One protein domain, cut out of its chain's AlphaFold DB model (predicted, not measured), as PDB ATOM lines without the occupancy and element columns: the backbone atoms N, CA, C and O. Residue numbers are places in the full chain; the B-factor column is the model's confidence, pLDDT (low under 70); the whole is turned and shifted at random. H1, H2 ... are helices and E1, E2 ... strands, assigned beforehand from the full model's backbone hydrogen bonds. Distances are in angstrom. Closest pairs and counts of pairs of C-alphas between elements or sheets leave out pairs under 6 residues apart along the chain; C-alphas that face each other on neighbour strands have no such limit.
ATOM      1  N   LEU A  10     -47.434  35.351  26.935       97.06
ATOM      2  CA  LEU A  10     -46.574  36.278  27.657       97.06
ATOM      3  C   LEU A  10     -47.320  37.592  27.906       97.06
ATOM      4  O   LEU A  10     -47.732  38.273  26.962       97.06
ATOM      5  N   ARG A  11     -47.451  37.982  29.171       97.62
ATOM      6  CA  ARG A  11     -47.866  39.331  29.566       97.62
ATOM      7  C   ARG A  11     -46.632  40.207  29.747       97.62
ATOM      8  O   ARG A  11     -45.651  39.765  30.335       97.62
ATOM      9  N   ILE A  12     -46.689  41.433  29.246       97.81
ATOM     10  CA  ILE A  12     -45.662  42.459  29.421       97.81
ATOM     11  C   ILE A  12     -46.340  43.653  30.085       97.81
ATOM     12  O   ILE A  12     -47.256  44.232  29.497       97.81
ATOM     13  N   ASP A  13     -45.880  44.017  31.272       97.25
ATOM     14  CA  ASP A  13     -46.372  45.141  32.062       97.25
ATOM     15  C   ASP A  13     -45.257  46.190  32.191       97.25
ATOM     16  O   ASP A  13     -44.123  45.868  32.547       97.25
ATOM     17  N   HIS A  14     -45.568  47.449  31.891       95.56
ATOM     18  CA  HIS A  14     -44.669  48.587  32.061       95.56
ATOM     19  C   HIS A  14     -45.129  49.403  33.267       95.56
ATOM     20  O   HIS A  14     -46.147  50.100  33.228       95.56
ATOM     21  N   LEU A  15     -44.357  49.300  34.342       92.25
ATOM     22  CA  LEU A  15     -44.558  50.004  35.599       92.25
ATOM     23  C   LEU A  15     -43.763  51.310  35.539       92.25
ATOM     24  O   LEU A  15     -42.626  51.391  35.999       92.25
ATOM     25  N   ALA A  16     -44.349  52.319  34.890       80.62
ATOM     26  CA  ALA A  16     -43.662  53.576  34.592       80.62
ATOM     27  C   ALA A  16     -43.207  54.334  35.853       80.62
ATOM     28  O   ALA A  16     -42.151  54.960  35.834       80.62
ATOM     29  N   GLU A  17     -43.978  54.257  36.941       84.19
ATOM     30  CA  GLU A  17     -43.645  54.900  38.223       84.19
ATOM     31  C   GLU A  17     -42.379  54.306  38.856       84.19
ATOM     32  O   GLU A  17     -41.578  55.038  39.430       84.19
ATOM     33  N   ASP A  18     -42.159  53.005  38.657       84.38
ATOM     34  CA  ASP A  18     -41.010  52.261  39.177       84.38
ATOM     35  C   ASP A  18     -39.884  52.113  38.141       84.38
ATOM     36  O   ASP A  18     -38.939  51.355  38.358       84.38
ATOM     37  N   ALA A  19     -40.001  52.778  36.981       92.38
ATOM     38  CA  ALA A  19     -39.093  52.641  35.841       92.38
ATOM     39  C   ALA A  19     -38.759  51.169  35.519       92.38
ATOM     40  O   ALA A  19     -37.604  50.822  35.286       92.38
ATOM     41  N   THR A  20     -39.763  50.289  35.537       95.88
ATOM     42  CA  THR A  20     -39.564  48.834  35.475       95.88
ATOM     43  C   THR A  20     -40.478  48.186  34.436       95.88
ATOM     44  O   THR A  20     -41.606  48.629  34.201       95.88
ATOM     45  N   VAL A  21     -40.003  47.111  33.806       97.12
ATOM     46  CA  VAL A  21     -40.820  46.214  32.979       97.12
ATOM     47  C   VAL A  21     -40.865  44.835  33.619       97.12
ATOM     48  O   VAL A  21     -39.824  44.253  33.922       97.12
ATOM     49  N   ALA A  22     -42.072  44.296  33.764       97.56
ATOM     50  CA  ALA A  22     -42.318  42.931  34.195       97.56
ATOM     51  C   ALA A  22     -42.848  42.096  33.024       97.56
ATOM     52  O   ALA A  22     -43.747  42.503  32.291       97.56
ATOM     53  N   LEU A  23     -42.284  40.909  32.847       98.00
ATOM     54  CA  LEU A  23     -42.691  39.917  31.869       98.00
ATOM     55  C   LEU A  23     -43.166  38.681  32.628       98.00
ATOM     56  O   LEU A  23     -42.456  38.178  33.494       98.00
ATOM     57  N   THR A  24     -44.362  38.190  32.321       97.06
ATOM     58  CA  THR A  24     -44.949  37.010  32.968       97.06
ATOM     59  C   THR A  24     -45.422  36.032  31.907       97.06
ATOM     60  O   THR A  24     -46.365  36.319  31.169       97.06
ATOM     61  N   LEU A  25     -44.764  34.880  31.825       95.25
ATOM     62  CA  LEU A  25     -45.214  33.766  31.006       95.25
ATOM     63  C   LEU A  25     -46.250  32.976  31.811       95.25
ATOM     64  O   LEU A  25     -45.960  32.511  32.914       95.25
ATOM     65  N   VAL A  26     -47.471  32.876  31.287       91.25
ATOM     66  CA  VAL A  26     -48.600  32.287  32.013       91.25
ATOM     67  C   VAL A  26     -48.317  30.821  32.324       91.25
ATOM     68  O   VAL A  26     -48.012  30.009  31.453       91.25
ATOM     69  N   THR A  27     -48.419  30.488  33.605       88.56
ATOM     70  CA  THR A  27     -48.281  29.132  34.123       88.56
ATOM     71  C   THR A  27     -49.100  28.994  35.402       88.56
ATOM     72  O   THR A  27     -49.372  29.980  36.089       88.56
ATOM     73  N   VAL A  28     -49.520  27.768  35.702       87.06
ATOM     74  CA  VAL A  28     -50.193  27.405  36.963       87.06
ATOM     75  C   VAL A  28     -49.226  26.809  37.984       87.06
ATOM     76  O   VAL A  28     -49.595  26.591  39.135       87.06
ATOM     77  N   GLU A  29     -47.996  26.524  37.561       90.38
ATOM     78  CA  GLU A  29     -46.969  25.926  38.403       90.38
ATOM     79  C   GLU A  29     -46.308  26.983  39.294       90.38
ATOM     80  O   GLU A  29     -46.175  28.149  38.922       90.38
ATOM     81  N   SER A  30     -45.850  26.568  40.476       90.12
ATOM     82  CA  SER A  30     -45.090  27.452  41.364       90.12
ATOM     83  C   SER A  30     -43.713  27.776  40.781       90.12
ATOM     84  O   SER A  30     -43.043  26.902  40.219       90.12
ATOM     85  N   ALA A  31     -43.288  29.029  40.946       92.00
ATOM     86  CA  ALA A  31     -41.982  29.511  40.522       92.00
ATOM     87  C   ALA A  31     -41.150  29.992  41.716       92.00
ATOM     88  O   ALA A  31     -41.668  30.620  42.638       92.00
ATOM     89  N   THR A  32     -39.851  29.728  41.652       92.06
ATOM     90  CA  THR A  32     -38.845  30.281  42.557       92.06
ATOM     91  C   THR A  32     -38.271  31.539  41.918       92.06
ATOM     92  O   THR A  32     -37.767  31.479  40.796       92.06
ATOM     93  N   GLU A  33     -38.334  32.668  42.622       92.88
ATOM     94  CA  GLU A  33     -37.773  33.947  42.181       92.88
ATOM     95  C   GLU A  33     -36.437  34.244  42.857       92.88
ATOM     96  O   GLU A  33     -36.270  34.050  44.061       92.88
ATOM     97  N   LEU A  34     -35.500  34.801  42.093       88.69
ATOM     98  CA  LEU A  34     -34.230  35.287  42.613       88.69
ATOM     99  C   LEU A  34     -33.879  36.639  41.991       88.69
ATOM    100  O   LEU A  34     -33.990  36.853  40.781       88.69
ATOM    101  N   ARG A  35     -33.389  37.562  42.826       89.00
ATOM    102  CA  ARG A  35     -32.700  38.766  42.348       89.00
ATOM    103  C   ARG A  35     -31.322  38.362  41.824       89.00
ATOM    104  O   ARG A  35     -30.403  38.122  42.613       89.00
ATOM    105  N   LEU A  36     -31.206  38.297  40.500       86.31
ATOM    106  CA  LEU A  36     -30.000  37.876  39.791       86.31
ATOM    107  C   LEU A  36     -28.897  38.931  39.869       86.31
ATOM    108  O   LEU A  36     -27.732  38.577  39.983       86.31
ATOM    109  N   ARG A  37     -29.264  40.215  39.836       85.81
ATOM    110  CA  ARG A  37     -28.371  41.366  40.049       85.81
ATOM    111  C   ARG A  37     -29.189  42.622  40.341       85.81
ATOM    112  O   ARG A  37     -30.412  42.574  40.475       85.81
ATOM    113  N   GLU A  38     -28.532  43.763  40.485       84.12
ATOM    114  CA  GLU A  38     -29.238  45.038  40.583       84.12
ATOM    115  C   GLU A  38     -30.063  45.325  39.321       84.12
ATOM    116  O   GLU A  38     -29.567  45.170  38.207       84.12
ATOM    117  N   GLY A  39     -31.338  45.681  39.513       89.69
ATOM    118  CA  GLY A  39     -32.279  45.941  38.424       89.69
ATOM    119  C   GLY A  39     -32.723  44.709  37.627       89.69
ATOM    120  O   GLY A  39     -33.331  44.878  36.575       89.69
ATOM    121  N   LEU A  40     -32.420  43.480  38.073       93.12
ATOM    122  CA  LEU A  40     -32.854  42.252  37.398       93.12
ATOM    123  C   LEU A  40     -33.293  41.170  38.387       93.12
ATOM    124  O   LEU A  40     -32.505  40.682  39.208       93.12
ATOM    125  N   ARG A  41     -34.530  40.715  38.215       94.00
ATOM    126  CA  ARG A  41     -35.110  39.566  38.911       94.00
ATOM    127  C   ARG A  41     -35.697  38.598  37.891       94.00
ATOM    128  O   ARG A  41     -36.229  39.015  36.867       94.00
ATOM    129  N   ALA A  42     -35.587  37.304  38.164       95.31
ATOM    130  CA  ALA A  42     -36.212  36.277  37.344       95.31
ATOM    131  C   ALA A  42     -36.797  35.168  38.215       95.31
ATOM    132  O   ALA A  42     -36.263  34.861  39.283       95.31
ATOM    133  N   GLY A  43     -37.888  34.578  37.738       94.81
ATOM    134  CA  GLY A  43     -38.560  33.438  38.342       94.81
ATOM    135  C   GLY A  43     -38.606  32.253  37.391       94.81
ATOM    136  O   GLY A  43     -38.896  32.419  36.205       94.81
ATOM    137  N   PHE A  44     -38.347  31.055  37.909       94.19
ATOM    138  CA  PHE A  44     -38.372  29.806  37.145       94.19
ATOM    139  C   PHE A  44     -39.280  28.786  37.824       94.19
ATOM    140  O   PHE A  44     -39.269  28.673  39.048       94.19
ATOM    141  N   VAL A  45     -40.049  28.031  37.033       93.31
ATOM    142  CA  VAL A  45     -40.932  26.978  37.555       93.31
ATOM    143  C   VAL A  45     -40.104  25.893  38.239       93.31
ATOM    144  O   VAL A  45     -39.235  25.281  37.621       93.31
ATOM    145  N   THR A  46     -40.394  25.618  39.510       89.44
ATOM    146  CA  THR A  46     -39.562  24.751  40.362       89.44
ATOM    147  C   THR A  46     -39.511  23.302  39.862       89.44
ATOM    148  O   THR A  46     -38.496  22.615  39.997       89.44
ATOM    149  N   VAL A  47     -40.603  22.826  39.255       87.94
ATOM    150  CA  VAL A  47     -40.718  21.458  38.720       87.94
ATOM    151  C   VAL A  47     -40.189  21.311  37.289       87.94
ATOM    152  O   VAL A  47     -39.930  20.187  36.856       87.94
ATOM    153  N   ASP A  48     -39.967  22.418  36.574       88.62
ATOM    154  CA  ASP A  48     -39.494  22.427  35.191       88.62
ATOM    155  C   ASP A  48     -38.020  22.844  35.118       88.62
ATOM    156  O   ASP A  48     -37.650  24.009  34.971       88.62
ATOM    157  N   ARG A  49     -37.143  21.840  35.179       85.50
ATOM    158  CA  ARG A  49     -35.688  22.046  35.149       85.50
ATOM    159  C   ARG A  49     -35.149  22.491  33.790       85.50
ATOM    160  O   ARG A  49     -33.953  22.780  33.698       85.50
ATOM    161  N   GLN A  50     -35.975  22.512  32.746       89.31
ATOM    162  CA  GLN A  50     -35.564  22.898  31.395       89.31
ATOM    163  C   GLN A  50     -36.381  24.057  30.824       89.31
ATOM    164  O   GLN A  50     -36.095  24.486  29.715       89.31
ATOM    165  N   GLY A  51     -37.338  24.591  31.579       92.06
ATOM    166  CA  GLY A  51     -38.247  25.624  31.108       92.06
ATOM    167  C   GLY A  51     -37.632  27.018  30.941       92.06
ATOM    168  O   GLY A  51     -36.541  27.305  31.458       92.06
ATOM    169  N   PRO A  52     -38.341  27.912  30.233       95.00
ATOM    170  CA  PRO A  52     -38.066  29.346  30.202       95.00
ATOM    171  C   PRO A  52     -38.254  29.994  31.587       95.00
ATOM    172  O   PRO A  52     -38.786  29.370  32.510       95.00
ATOM    173  N   PRO A  53     -37.853  31.267  31.753       96.06
ATOM    174  CA  PRO A  53     -38.307  32.051  32.893       96.06
ATOM    175  C   PRO A  53     -39.836  32.202  32.857       96.06
ATOM    176  O   PRO A  53     -40.413  32.600  31.845       96.06
ATOM    177  N   ALA A  54     -40.484  31.910  33.983       95.81
ATOM    178  CA  ALA A  54     -41.900  32.198  34.211       95.81
ATOM    179  C   ALA A  54     -42.133  33.698  34.427       95.81
ATOM    180  O   ALA A  54     -43.184  34.239  34.091       95.81
ATOM    181  N   TYR A  55     -41.134  34.367  34.998       96.44
ATOM    182  CA  TYR A  55     -41.181  35.775  35.341       96.44
ATOM    183  C   TYR A  55     -39.821  36.425  35.100       96.44
ATOM    184  O   TYR A  55     -38.787  35.828  35.403       96.44
ATOM    185  N   VAL A  56     -39.814  37.642  34.567       97.94
ATOM    186  CA  VAL A  56     -38.622  38.489  34.464       97.94
ATOM    187  C   VAL A  56     -39.022  39.917  34.797       97.94
ATOM    188  O   VAL A  56     -39.955  40.447  34.208       97.94
ATOM    189  N   GLU A  57     -38.295  40.557  35.698       97.75
ATOM    190  CA  GLU A  57     -38.460  41.967  36.029       97.75
ATOM    191  C   GLU A  57     -37.146  42.700  35.816       97.75
ATOM    192  O   GLU A  57     -36.085  42.238  36.249       97.75
ATOM    193  N   VAL A  58     -37.228  43.824  35.109       96.88
ATOM    194  CA  VAL A  58     -36.067  44.554  34.608       96.88
ATOM    195  C   VAL A  58     -36.263  46.045  34.819       96.88
ATOM    196  O   VAL A  58     -37.237  46.623  34.338       96.88
ATOM    197  N   GLU A  59     -35.300  46.672  35.478       95.56
ATOM    198  CA  GLU A  59     -35.187  48.124  35.564       95.56
ATOM    199  C   GLU A  59     -34.829  48.709  34.186       95.56
ATOM    200  O   GLU A  59     -33.916  48.243  33.495       95.56
ATOM    201  N   ILE A  60     -35.550  49.753  33.789       93.75
ATOM    202  CA  ILE A  60     -35.326  50.516  32.563       93.75
ATOM    203  C   ILE A  60     -34.131  51.444  32.785       93.75
ATOM    204  O   ILE A  60     -34.093  52.225  33.734       93.75
ATOM    205  N   ARG A  61     -33.164  51.406  31.866       89.25
ATOM    206  CA  ARG A  61     -31.975  52.267  31.886       89.25
ATOM    207  C   ARG A  61     -31.866  53.016  30.574       89.25
ATOM    208  O   ARG A  61     -32.122  52.453  29.515       89.25
ATOM    209  N   GLU A  62     -31.520  54.299  30.651       88.06
ATOM    210  CA  GLU A  62     -31.352  55.155  29.466       88.06
ATOM    211  C   GLU A  62     -32.592  55.156  28.541       88.06
ATOM    212  O   GLU A  62     -32.489  55.291  27.326       88.06
ATOM    213  N   GLY A  63     -33.789  54.996  29.123       88.38
ATOM    214  CA  GLY A  63     -35.057  54.968  28.388       88.38
ATOM    215  C   GLY A  63     -35.390  53.639  27.696       88.38
ATOM    216  O   GLY A  63     -36.331  53.604  26.905       88.38
ATOM    217  N   GLY A  64     -34.665  52.550  27.975       93.12
ATOM    218  CA  GLY A  64     -34.945  51.232  27.404       93.12
ATOM    219  C   GLY A  64     -34.503  50.056  28.277       93.12
ATOM    220  O   GLY A  64     -34.068  50.211  29.416       93.12
ATOM    221  N   LEU A  65     -34.629  48.845  27.731       93.62
ATOM    222  CA  LEU A  65     -34.052  47.656  28.356       93.62
ATOM    223  C   LEU A  65     -32.522  47.678  28.231       93.62
ATOM    224  O   LEU A  65     -32.012  48.018  27.157       93.62
ATOM    225  N   PRO A  66     -31.778  47.205  29.247       92.75
ATOM    226  CA  PRO A  66     -30.361  46.909  29.082       92.75
ATOM    227  C   PRO A  66     -30.140  45.948  27.903       92.75
ATOM    228  O   PRO A  66     -30.848  44.947  27.763       92.75
ATOM    229  N   ALA A  67     -29.149  46.238  27.053       90.50
ATOM    230  CA  ALA A  67     -28.914  45.493  25.811       90.50
ATOM    231  C   ALA A  67     -28.732  43.973  26.002       90.50
ATOM    232  O   ALA A  67     -29.230  43.191  25.192       90.50
ATOM    233  N   ASP A  68     -28.070  43.537  27.076       89.62
ATOM    234  CA  ASP A  68     -27.919  42.112  27.375       89.62
ATOM    235  C   ASP A  68     -29.258  41.433  27.694       89.62
ATOM    236  O   ASP A  68     -29.505  40.323  27.226       89.62
ATOM    237  N   ILE A  69     -30.163  42.123  28.390       93.75
ATOM    238  CA  ILE A  69     -31.515  41.622  28.659       93.75
ATOM    239  C   ILE A  69     -32.360  41.581  27.389       93.75
ATOM    240  O   ILE A  69     -33.019  40.576  27.131       93.75
ATOM    241  N   ALA A  70     -32.300  42.618  26.550       93.94
ATOM    242  CA  ALA A  70     -32.975  42.608  25.252       93.94
ATOM    243  C   ALA A  70     -32.538  41.402  24.394       93.94
ATOM    244  O   ALA A  70     -33.361  40.762  23.742       93.94
ATOM    245  N   GLN A  71     -31.256  41.037  24.443       92.00
ATOM    246  CA  GLN A  71     -30.744  39.849  23.759       92.00
ATOM    247  C   GLN A  71     -31.213  38.533  24.404       92.00
ATOM    248  O   GLN A  71     -31.557  37.607  23.671       92.00
ATOM    249  N   LEU A  72     -31.267  38.439  25.740       94.12
ATOM    250  CA  LEU A  72     -31.783  37.258  26.454       94.12
ATOM    251  C   LEU A  72     -33.282  37.022  26.223       94.12
ATOM    252  O   LEU A  72     -33.732  35.879  26.220       94.12
ATOM    253  N   LEU A  73     -34.062  38.088  26.041       95.44
ATOM    254  CA  LEU A  73     -35.490  38.004  25.719       95.44
ATOM    255  C   LEU A  73     -35.746  37.614  24.255       95.44
ATOM    256  O   LEU A  73     -36.840  37.175  23.906       95.44
ATOM    257  N   GLY A  74     -34.744  37.772  23.392       94.25
ATOM    258  CA  GLY A  74     -34.883  37.562  21.959       94.25
ATOM    259  C   GLY A  74     -35.590  38.723  21.243       94.25
ATOM    260  O   GLY A  74     -36.242  39.573  21.855       94.25
ATOM    261  N   PRO A  75     -35.471  38.775  19.905       94.38
ATOM    262  CA  PRO A  75     -35.768  39.974  19.122       94.38
ATOM    263  C   PRO A  75     -37.233  40.408  19.198       94.38
ATOM    264  O   PRO A  75     -37.514  41.598  19.306       94.38
ATOM    265  N   ARG A  76     -38.180  39.462  19.161       96.12
ATOM    266  CA  ARG A  76     -39.613  39.785  19.135       96.12
ATOM    267  C   ARG A  76     -40.114  40.300  20.481       96.12
ATOM    268  O   ARG A  76     -40.829  41.298  20.514       96.12
ATOM    269  N   VAL A  77     -39.727  39.649  21.578       96.94
ATOM    270  CA  VAL A  77     -40.096  40.088  22.931       96.94
ATOM    271  C   VAL A  77     -39.448  41.437  23.228       96.94
ATOM    272  O   VAL A  77     -40.141  42.361  23.647       96.94
ATOM    273  N   ALA A  78     -38.157  41.599  22.925       96.88
ATOM    274  CA  ALA A  78     -37.456  42.866  23.111       96.88
ATOM    275  C   ALA A  78     -38.082  44.012  22.299       96.88
ATOM    276  O   ALA A  78     -38.271  45.102  22.834       96.88
ATOM    277  N   ALA A  79     -38.465  43.767  21.040       97.00
ATOM    278  CA  ALA A  79     -39.164  44.756  20.223       97.00
ATOM    279  C   ALA A  79     -40.534  45.130  20.810       97.00
ATOM    280  O   ALA A  79     -40.885  46.309  20.848       97.00
ATOM    281  N   ALA A  80     -41.291  44.150  21.315       97.25
ATOM    282  CA  ALA A  80     -42.576  44.403  21.962       97.25
ATOM    283  C   ALA A  80     -42.426  45.238  23.246       97.25
ATOM    284  O   ALA A  80     -43.246  46.125  23.481       97.25
ATOM    285  N   VAL A  81     -41.377  44.994  24.041       97.19
ATOM    286  CA  VAL A  81     -41.056  45.817  25.218       97.19
ATOM    287  C   VAL A  81     -40.643  47.229  24.800       97.19
ATOM    288  O   VAL A  81     -41.155  48.197  25.354       97.19
ATOM    289  N   ALA A  82     -39.769  47.369  23.802       96.69
ATOM    290  CA  ALA A  82     -39.328  48.675  23.315       96.69
ATOM    291  C   ALA A  82     -40.505  49.530  22.807       96.69
ATOM    292  O   ALA A  82     -40.591  50.712  23.133       96.69
ATOM    293  N   GLU A  83     -41.448  48.932  22.070       96.38
ATOM    294  CA  GLU A  83     -42.684  49.606  21.643       96.38
ATOM    295  C   GLU A  83     -43.554  50.014  22.844       96.38
ATOM    296  O   GLU A  83     -44.088  51.125  22.881       96.38
ATOM    297  N   LEU A  84     -43.693  49.134  23.842       95.38
ATOM    298  CA  LEU A  84     -44.473  49.404  25.050       95.38
ATOM    299  C   LEU A  84     -43.906  50.601  25.836       95.38
ATOM    300  O   LEU A  84     -44.668  51.494  26.212       95.38
ATOM    301  N   ILE A  85     -42.579  50.649  26.007       94.81
ATOM    302  CA  ILE A  85     -41.865  51.761  26.654       94.81
ATOM    303  C   ILE A  85     -42.037  53.046  25.835       94.81
ATOM    304  O   ILE A  85     -42.474  54.061  26.373       94.81
ATOM    305  N   ALA A  86     -41.771  52.999  24.526       94.19
ATOM    306  CA  ALA A  86     -41.839  54.172  23.650       94.19
ATOM    307  C   ALA A  86     -43.245  54.793  23.580       94.19
ATOM    308  O   ALA A  86     -43.386  56.004  23.426       94.19
ATOM    309  N   THR A  87     -44.289  53.969  23.692       93.81
ATOM    310  CA  THR A  87     -45.688  54.426  23.672       93.81
ATOM    311  C   THR A  87     -46.238  54.781  25.053       93.81
ATOM    312  O   THR A  87     -47.355  55.290  25.137       93.81
ATOM    313  N   GLY A  88     -45.498  54.502  26.134       90.69
ATOM    314  CA  GLY A  88     -45.955  54.719  27.510       90.69
ATOM    315  C   GLY A  88     -47.174  53.874  27.900       90.69
ATOM    316  O   GLY A  88     -47.898  54.216  28.833       90.69
ATOM    317  N   ARG A  89     -47.450  52.784  27.174       91.94
ATOM    318  CA  ARG A  89     -48.580  51.897  27.476       91.94
ATOM    319  C   ARG A  89     -48.283  51.072  28.723       91.94
ATOM    320  O   ARG A  89     -47.183  50.562  28.862       91.94
ATOM    321  N   ALA A  90     -49.295  50.861  29.564       93.06
ATOM    322  CA  ALA A  90     -49.151  50.094  30.805       93.06
ATOM    323  C   ALA A  90     -48.920  48.589  30.585       93.06
ATOM    324  O   ALA A  90     -48.305  47.938  31.417       93.06
ATOM    325  N   GLY A  91     -49.395  48.014  29.475       95.12
ATOM    326  CA  GLY A  91     -49.161  46.601  29.196       95.12
ATOM    327  C   GLY A  91     -49.624  46.108  27.827       95.12
ATOM    328  O   GLY A  91     -50.335  46.802  27.079       95.12
ATOM    329  N   ARG A  92     -49.193  44.887  27.500       96.06
ATOM    330  CA  ARG A  92     -49.505  44.149  26.268       96.06
ATOM    331  C   ARG A  92     -49.402  42.638  26.505       96.06
ATOM    332  O   ARG A  92     -48.611  42.172  27.313       96.06
ATOM    333  N   TRP A  93     -50.164  41.882  25.722       97.25
ATOM    334  CA  TRP A  93     -50.020  40.435  25.582       97.25
ATOM    335  C   TRP A  93     -49.290  40.073  24.290       97.25
ATOM    336  O   TRP A  93     -49.494  40.713  23.255       97.25
ATOM    337  N   LEU A  94     -48.474  39.026  24.352       97.19
ATOM    338  CA  LEU A  94     -47.791  38.428  23.216       97.19
ATOM    339  C   LEU A  94     -47.996  36.912  23.249       97.19
ATOM    340  O   LEU A  94     -47.886  36.292  24.301       97.19
ATOM    341  N   GLN A  95     -48.275  36.322  22.090       96.69
ATOM    342  CA  GLN A  95     -48.287  34.873  21.931       96.69
ATOM    343  C   GLN A  95     -46.960  34.427  21.315       96.69
ATOM    344  O   GLN A  95     -46.621  34.843  20.197       96.69
ATOM    345  N   LEU A  96     -46.233  33.609  22.066       95.75
ATOM    346  CA  LEU A  96     -44.982  32.978  21.683       95.75
ATOM    347  C   LEU A  96     -45.251  31.608  21.068       95.75
ATOM    348  O   LEU A  96     -46.111  30.862  21.540       95.75
ATOM    349  N   ASP A  97     -44.504  31.275  20.024       93.69
ATOM    350  CA  ASP A  97     -44.446  29.907  19.527       93.69
ATOM    351  C   ASP A  97     -43.476  29.043  20.361       93.69
ATOM    352  O   ASP A  97     -42.738  29.526  21.224       93.69
ATOM    353  N   LEU A  98     -43.482  27.730  20.109       91.50
ATOM    354  CA  LEU A  98     -42.619  26.789  20.832       91.50
ATOM    355  C   LEU A  98     -41.127  27.079  20.632       91.50
ATOM    356  O   LEU A  98     -40.345  26.894  21.556       91.50
ATOM    357  N   ARG A  99     -40.723  27.570  19.456       92.69
ATOM    358  CA  ARG A  99     -39.318  27.882  19.172       92.69
ATOM    359  C   ARG A  99     -38.859  29.103  19.967       92.69
ATOM    360  O   ARG A  99     -37.707  29.153  20.392       92.69
ATOM    361  N   GLU A 100     -39.733  30.082  20.157       94.81
ATOM    362  CA  GLU A 100     -39.478  31.245  21.005       94.81
ATOM    363  C   GLU A 100     -39.381  30.841  22.481       94.81
ATOM    364  O   GLU A 100     -38.464  31.290  23.171       94.81
ATOM    365  N   ILE A 101     -40.255  29.940  22.944       94.38
ATOM    366  CA  ILE A 101     -40.186  29.360  24.295       94.38
ATOM    367  C   ILE A 101     -38.873  28.591  24.501       94.38
ATOM    368  O   ILE A 101     -38.168  28.844  25.479       94.38
ATOM    369  N   ASP A 102     -38.499  27.714  23.567       93.06
ATOM    370  CA  ASP A 102     -37.242  26.958  23.617       93.06
ATOM    371  C   ASP A 102     -36.021  27.890  23.564       93.06
ATOM    372  O   ASP A 102     -35.018  27.669  24.245       93.06
ATOM    373  N   GLY A 103     -36.115  28.972  22.786       93.69
ATOM    374  CA  GLY A 103     -35.098  30.017  22.721       93.69
ATOM    375  C   GLY A 103     -34.894  30.710  24.067       93.69
ATOM    376  O   GLY A 103     -33.755  30.852  24.511       93.69
ATOM    377  N   LEU A 104     -35.981  31.079  24.752       95.50
ATOM    378  CA  LEU A 104     -35.929  31.632  26.108       95.50
ATOM    379  C   LEU A 104     -35.373  30.610  27.108       95.50
ATOM    380  O   LEU A 104     -34.501  30.938  27.914       95.50
ATOM    381  N   ALA A 105     -35.820  29.357  27.036       94.44
ATOM    382  CA  ALA A 105     -35.337  28.272  27.884       94.44
ATOM    383  C   ALA A 105     -33.826  28.041  27.751       94.44
ATOM    384  O   ALA A 105     -33.133  27.885  28.765       94.44
ATOM    385  N   ALA A 106     -33.308  28.057  26.522       93.88
ATOM    386  CA  ALA A 106     -31.883  27.928  26.240       93.88
ATOM    387  C   ALA A 106     -31.102  29.182  26.655       93.88
ATOM    388  O   ALA A 106     -30.030  29.069  27.248       93.88
ATOM    389  N   ALA A 107     -31.625  30.378  26.380       95.38
ATOM    390  CA  ALA A 107     -30.944  31.624  26.713       95.38
ATOM    391  C   ALA A 107     -30.788  31.812  28.220       95.38
ATOM    392  O   ALA A 107     -29.714  32.196  28.670       95.38
ATOM    393  N   TRP A 108     -31.812  31.479  29.004       94.81
ATOM    394  CA  TRP A 108     -31.839  31.692  30.453       94.81
ATOM    395  C   TRP A 108     -31.363  30.491  31.280       94.81
ATOM    396  O   TRP A 108     -31.345  30.576  32.510       94.81
ATOM    397  N   ALA A 109     -30.951  29.388  30.645       93.69
ATOM    398  CA  ALA A 109     -30.514  28.173  31.336       93.69
ATOM    399  C   ALA A 109     -29.458  28.408  32.439       93.69
ATOM    400  O   ALA A 109     -29.616  27.831  33.520       93.69
ATOM    401  N   PRO A 110     -28.440  29.279  32.256       92.25
ATOM    402  CA  PRO A 110     -27.491  29.588  33.326       92.25
ATOM    403  C   PRO A 110     -28.155  30.208  34.563       92.25
ATOM    404  O   PRO A 110     -27.919  29.758  35.683       92.25
ATOM    405  N   TYR A 111     -29.060  31.173  34.380       91.31
ATOM    406  CA  TYR A 111     -29.788  31.792  35.492       91.31
ATOM    407  C   TYR A 111     -30.811  30.866  36.144       91.31
ATOM    408  O   TYR A 111     -31.005  30.943  37.361       91.31
ATOM    409  N   ARG A 112     -31.424  29.964  35.371       91.25
ATOM    410  CA  ARG A 112     -32.310  28.926  35.909       91.25
ATOM    411  C   ARG A 112     -31.572  28.046  36.911       91.25
ATOM    412  O   ARG A 112     -32.087  27.820  38.002       91.25
ATOM    413  N   LEU A 113     -30.363  27.592  36.564       87.44
ATOM    414  CA  LEU A 113     -29.552  26.758  37.454       87.44
ATOM    415  C   LEU A 113     -29.269  27.477  38.779       87.44
ATOM    416  O   LEU A 113     -29.523  26.914  39.838       87.44
ATOM    417  N   VAL A 114     -28.818  28.734  38.719       82.75
ATOM    418  CA  VAL A 114     -28.524  29.546  39.915       82.75
ATOM    419  C   VAL A 114     -29.774  29.765  40.771       82.75
ATOM    420  O   VAL A 114     -29.717  29.645  41.992       82.75
ATOM    421  N   THR A 115     -30.912  30.059  40.139       86.06
ATOM    422  CA  THR A 115     -32.168  30.346  40.845       86.06
ATOM    423  C   THR A 115     -32.712  29.111  41.555       86.06
ATOM    424  O   THR A 115     -33.035  29.175  42.737       86.06
ATOM    425  N   LEU A 116     -32.757  27.967  40.869       85.69
ATOM    426  CA  LEU A 116     -33.279  26.725  41.446       85.69
ATOM    427  C   LEU A 116     -32.303  26.078  42.444       85.69
ATOM    428  O   LEU A 116     -32.731  25.341  43.331       85.69
ATOM    429  N   ALA A 117     -31.004  26.377  42.345       78.88
ATOM    430  CA  ALA A 117     -30.010  25.987  43.345       78.88
ATOM    431  C   ALA A 117     -30.063  26.851  44.620       78.88
ATOM    432  O   ALA A 117     -29.510  26.454  45.635       78.88
ATOM    433  N   ALA A 118     -30.741  28.004  44.637       70.06
ATOM    434  CA  ALA A 118     -30.865  28.792  45.868       70.06
ATOM    435  C   ALA A 118     -31.665  28.056  46.965       70.06
ATOM    436  O   ALA A 118     -31.445  28.284  48.154       70.06
ATOM    437  N   GLU A 119     -32.563  27.146  46.578       65.50
ATOM    438  CA  GLU A 119     -33.390  26.359  47.502       65.50
ATOM    439  C   GLU A 119     -32.765  25.012  47.897       65.50
ATOM    440  O   GLU A 119     -33.231  24.353  48.828       65.50
ATOM    441  N   GLN A 120     -31.710  24.579  47.203       59.22
ATOM    442  CA  GLN A 120     -31.039  23.305  47.452       59.22
ATOM    443  C   GLN A 120     -29.540  23.571  47.560       59.22
ATOM    444  O   GLN A 120     -28.976  24.040  46.582       59.22
ATOM    445  N   PRO A 121     -28.858  23.255  48.679       49.56
ATOM    446  CA  PRO A 121     -27.421  23.489  48.837       49.56
ATOM    447  C   PRO A 121     -26.622  22.541  47.932       49.56
ATOM    448  O   PRO A 121     -26.004  21.568  48.368       49.56
ATOM    449  N   VAL A 122     -26.670  22.800  46.635       47.12
ATOM    450  CA  VAL A 122     -25.929  22.086  45.625       47.12
ATOM    451  C   VAL A 122     -24.596  22.807  45.506       47.12
ATOM    452  O   VAL A 122     -24.516  23.972  45.127       47.12
ATOM    453  N   ARG A 123     -23.524  22.096  45.866       51.09
ATOM    454  CA  ARG A 123     -22.122  22.517  45.714       51.09
ATOM    455  C   ARG A 123     -21.703  22.541  44.242       51.09
ATOM    456  O   ARG A 123     -20.686  21.954  43.872       51.09
TER     457      ARG A 123
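Overview. This is residues 10 to 123 of the 271 residues of an uncharacterized protein of Crossiella cryophila (UniProt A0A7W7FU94). A twisted antiparallel sheet of six strands has helices over one face: H2 covers the E1 end, H4 crosses E3 and E4 at the other end, and H1 and H3 meet each other between these two. The opposite face bears no named helix. The printed part has 114 residues, with six named strands and four named helices in the order E1 E2 E3 E4 E5 H1 H2 E6 H3 H4; across the sheet the order is E3 E4 E5 E2 E1 E6. The class is mixed, helices and strands. The whole is compact, with a radius of gyration of the C-alphas of 13.6 A and spans of 44 by 30 by 24 A.

Arrangement. E5, residues 53 to 59, and E2, residues 20 to 25, are antiparallel inner strands, with N 23 and O 56 2.7 A apart. E1, residues 10 to 15, forms a hairpin with E2, with N 13 and O 22 at 2.8 A. The edge strand E6, residues 91 to 95, is the antiparallel neighbour of E1, with N 12 and O 92 at 2.8 A. On the other side of E5, E4, residues 40 to 45, forms a hairpin with it, with N 43 and O 55 at 2.8 A. The other edge strand, E3, residues 31 to 37, forms a hairpin with E4, with N 34 and O 42 at 2.9 A. E3, E4 and E5 are a meander, each strand the antiparallel neighbour of the one before; with E2 before them they make a Greek key, E2 being the antiparallel neighbour of E5. H2, residues 75 to 87, is on the sheet over E1, at a height of 9.1 A; on the local plane it stands at 31 degrees to E1, only just slantwise to the strands. The closest C-alphas of H2 and E1, His 14 and Ile 85, are 6.9 A apart. H4, residues 109 to 117, is on the same face at a height of 8.3 A, over E3 and only just over E4, on which 3 of its C-alphas fall. It runs across the strands, at 70 degrees to E3 on the local plane, and its closest C-alphas to E3 are Leu 34 and Thr 115, 5.6 A. These two helices and the sheet make two layers, helices on one face of a sheet. H1, residues 67 to 73, and H3, residues 98 to 107, only graze the sheet. H1 and H3 touch at Leu 72 and Ala 107, C-alphas 5.7 A apart, at a steep tilt of 46 degrees, opposite ways. H1 and H2 only just touch, only at the corner, with 3 pairs of C-alphas within 8 A, made by residues 77 to 78 of H2; the closest are Ala 70 and Ala 78, 5.0 A. H3 and H4 meet only through their link, and H2 is apart from both. In H1, H2, H3 and H4 every O i to N i+4 pair is within hydrogen-bond range.

Along the chain. E1 begins at C-alpha 10, (-46.574, 36.278, 27.657), and is 16.0 A long; E2 is 16.7 A, E3 18.1 A, E4 17.3 A, E5 16.6 A and E6 13.8 A. H2 is 18.1 A long and ends at C-alpha 87, (-45.688, 54.426, 23.672); H1 is 10.0 A and H3 13.9 A. H4, 12.2 A, ends at C-alpha 117, (-30.010, 25.987, 43.345).

Size, cuts and confidence. The two C-alphas farthest apart are those of Thr 87 and Arg 123, 45.4 A. The printed part has no cut, and none of its links is long. The mean pLDDT of the printed part is 90.9, with residues 119 to 123 under 70.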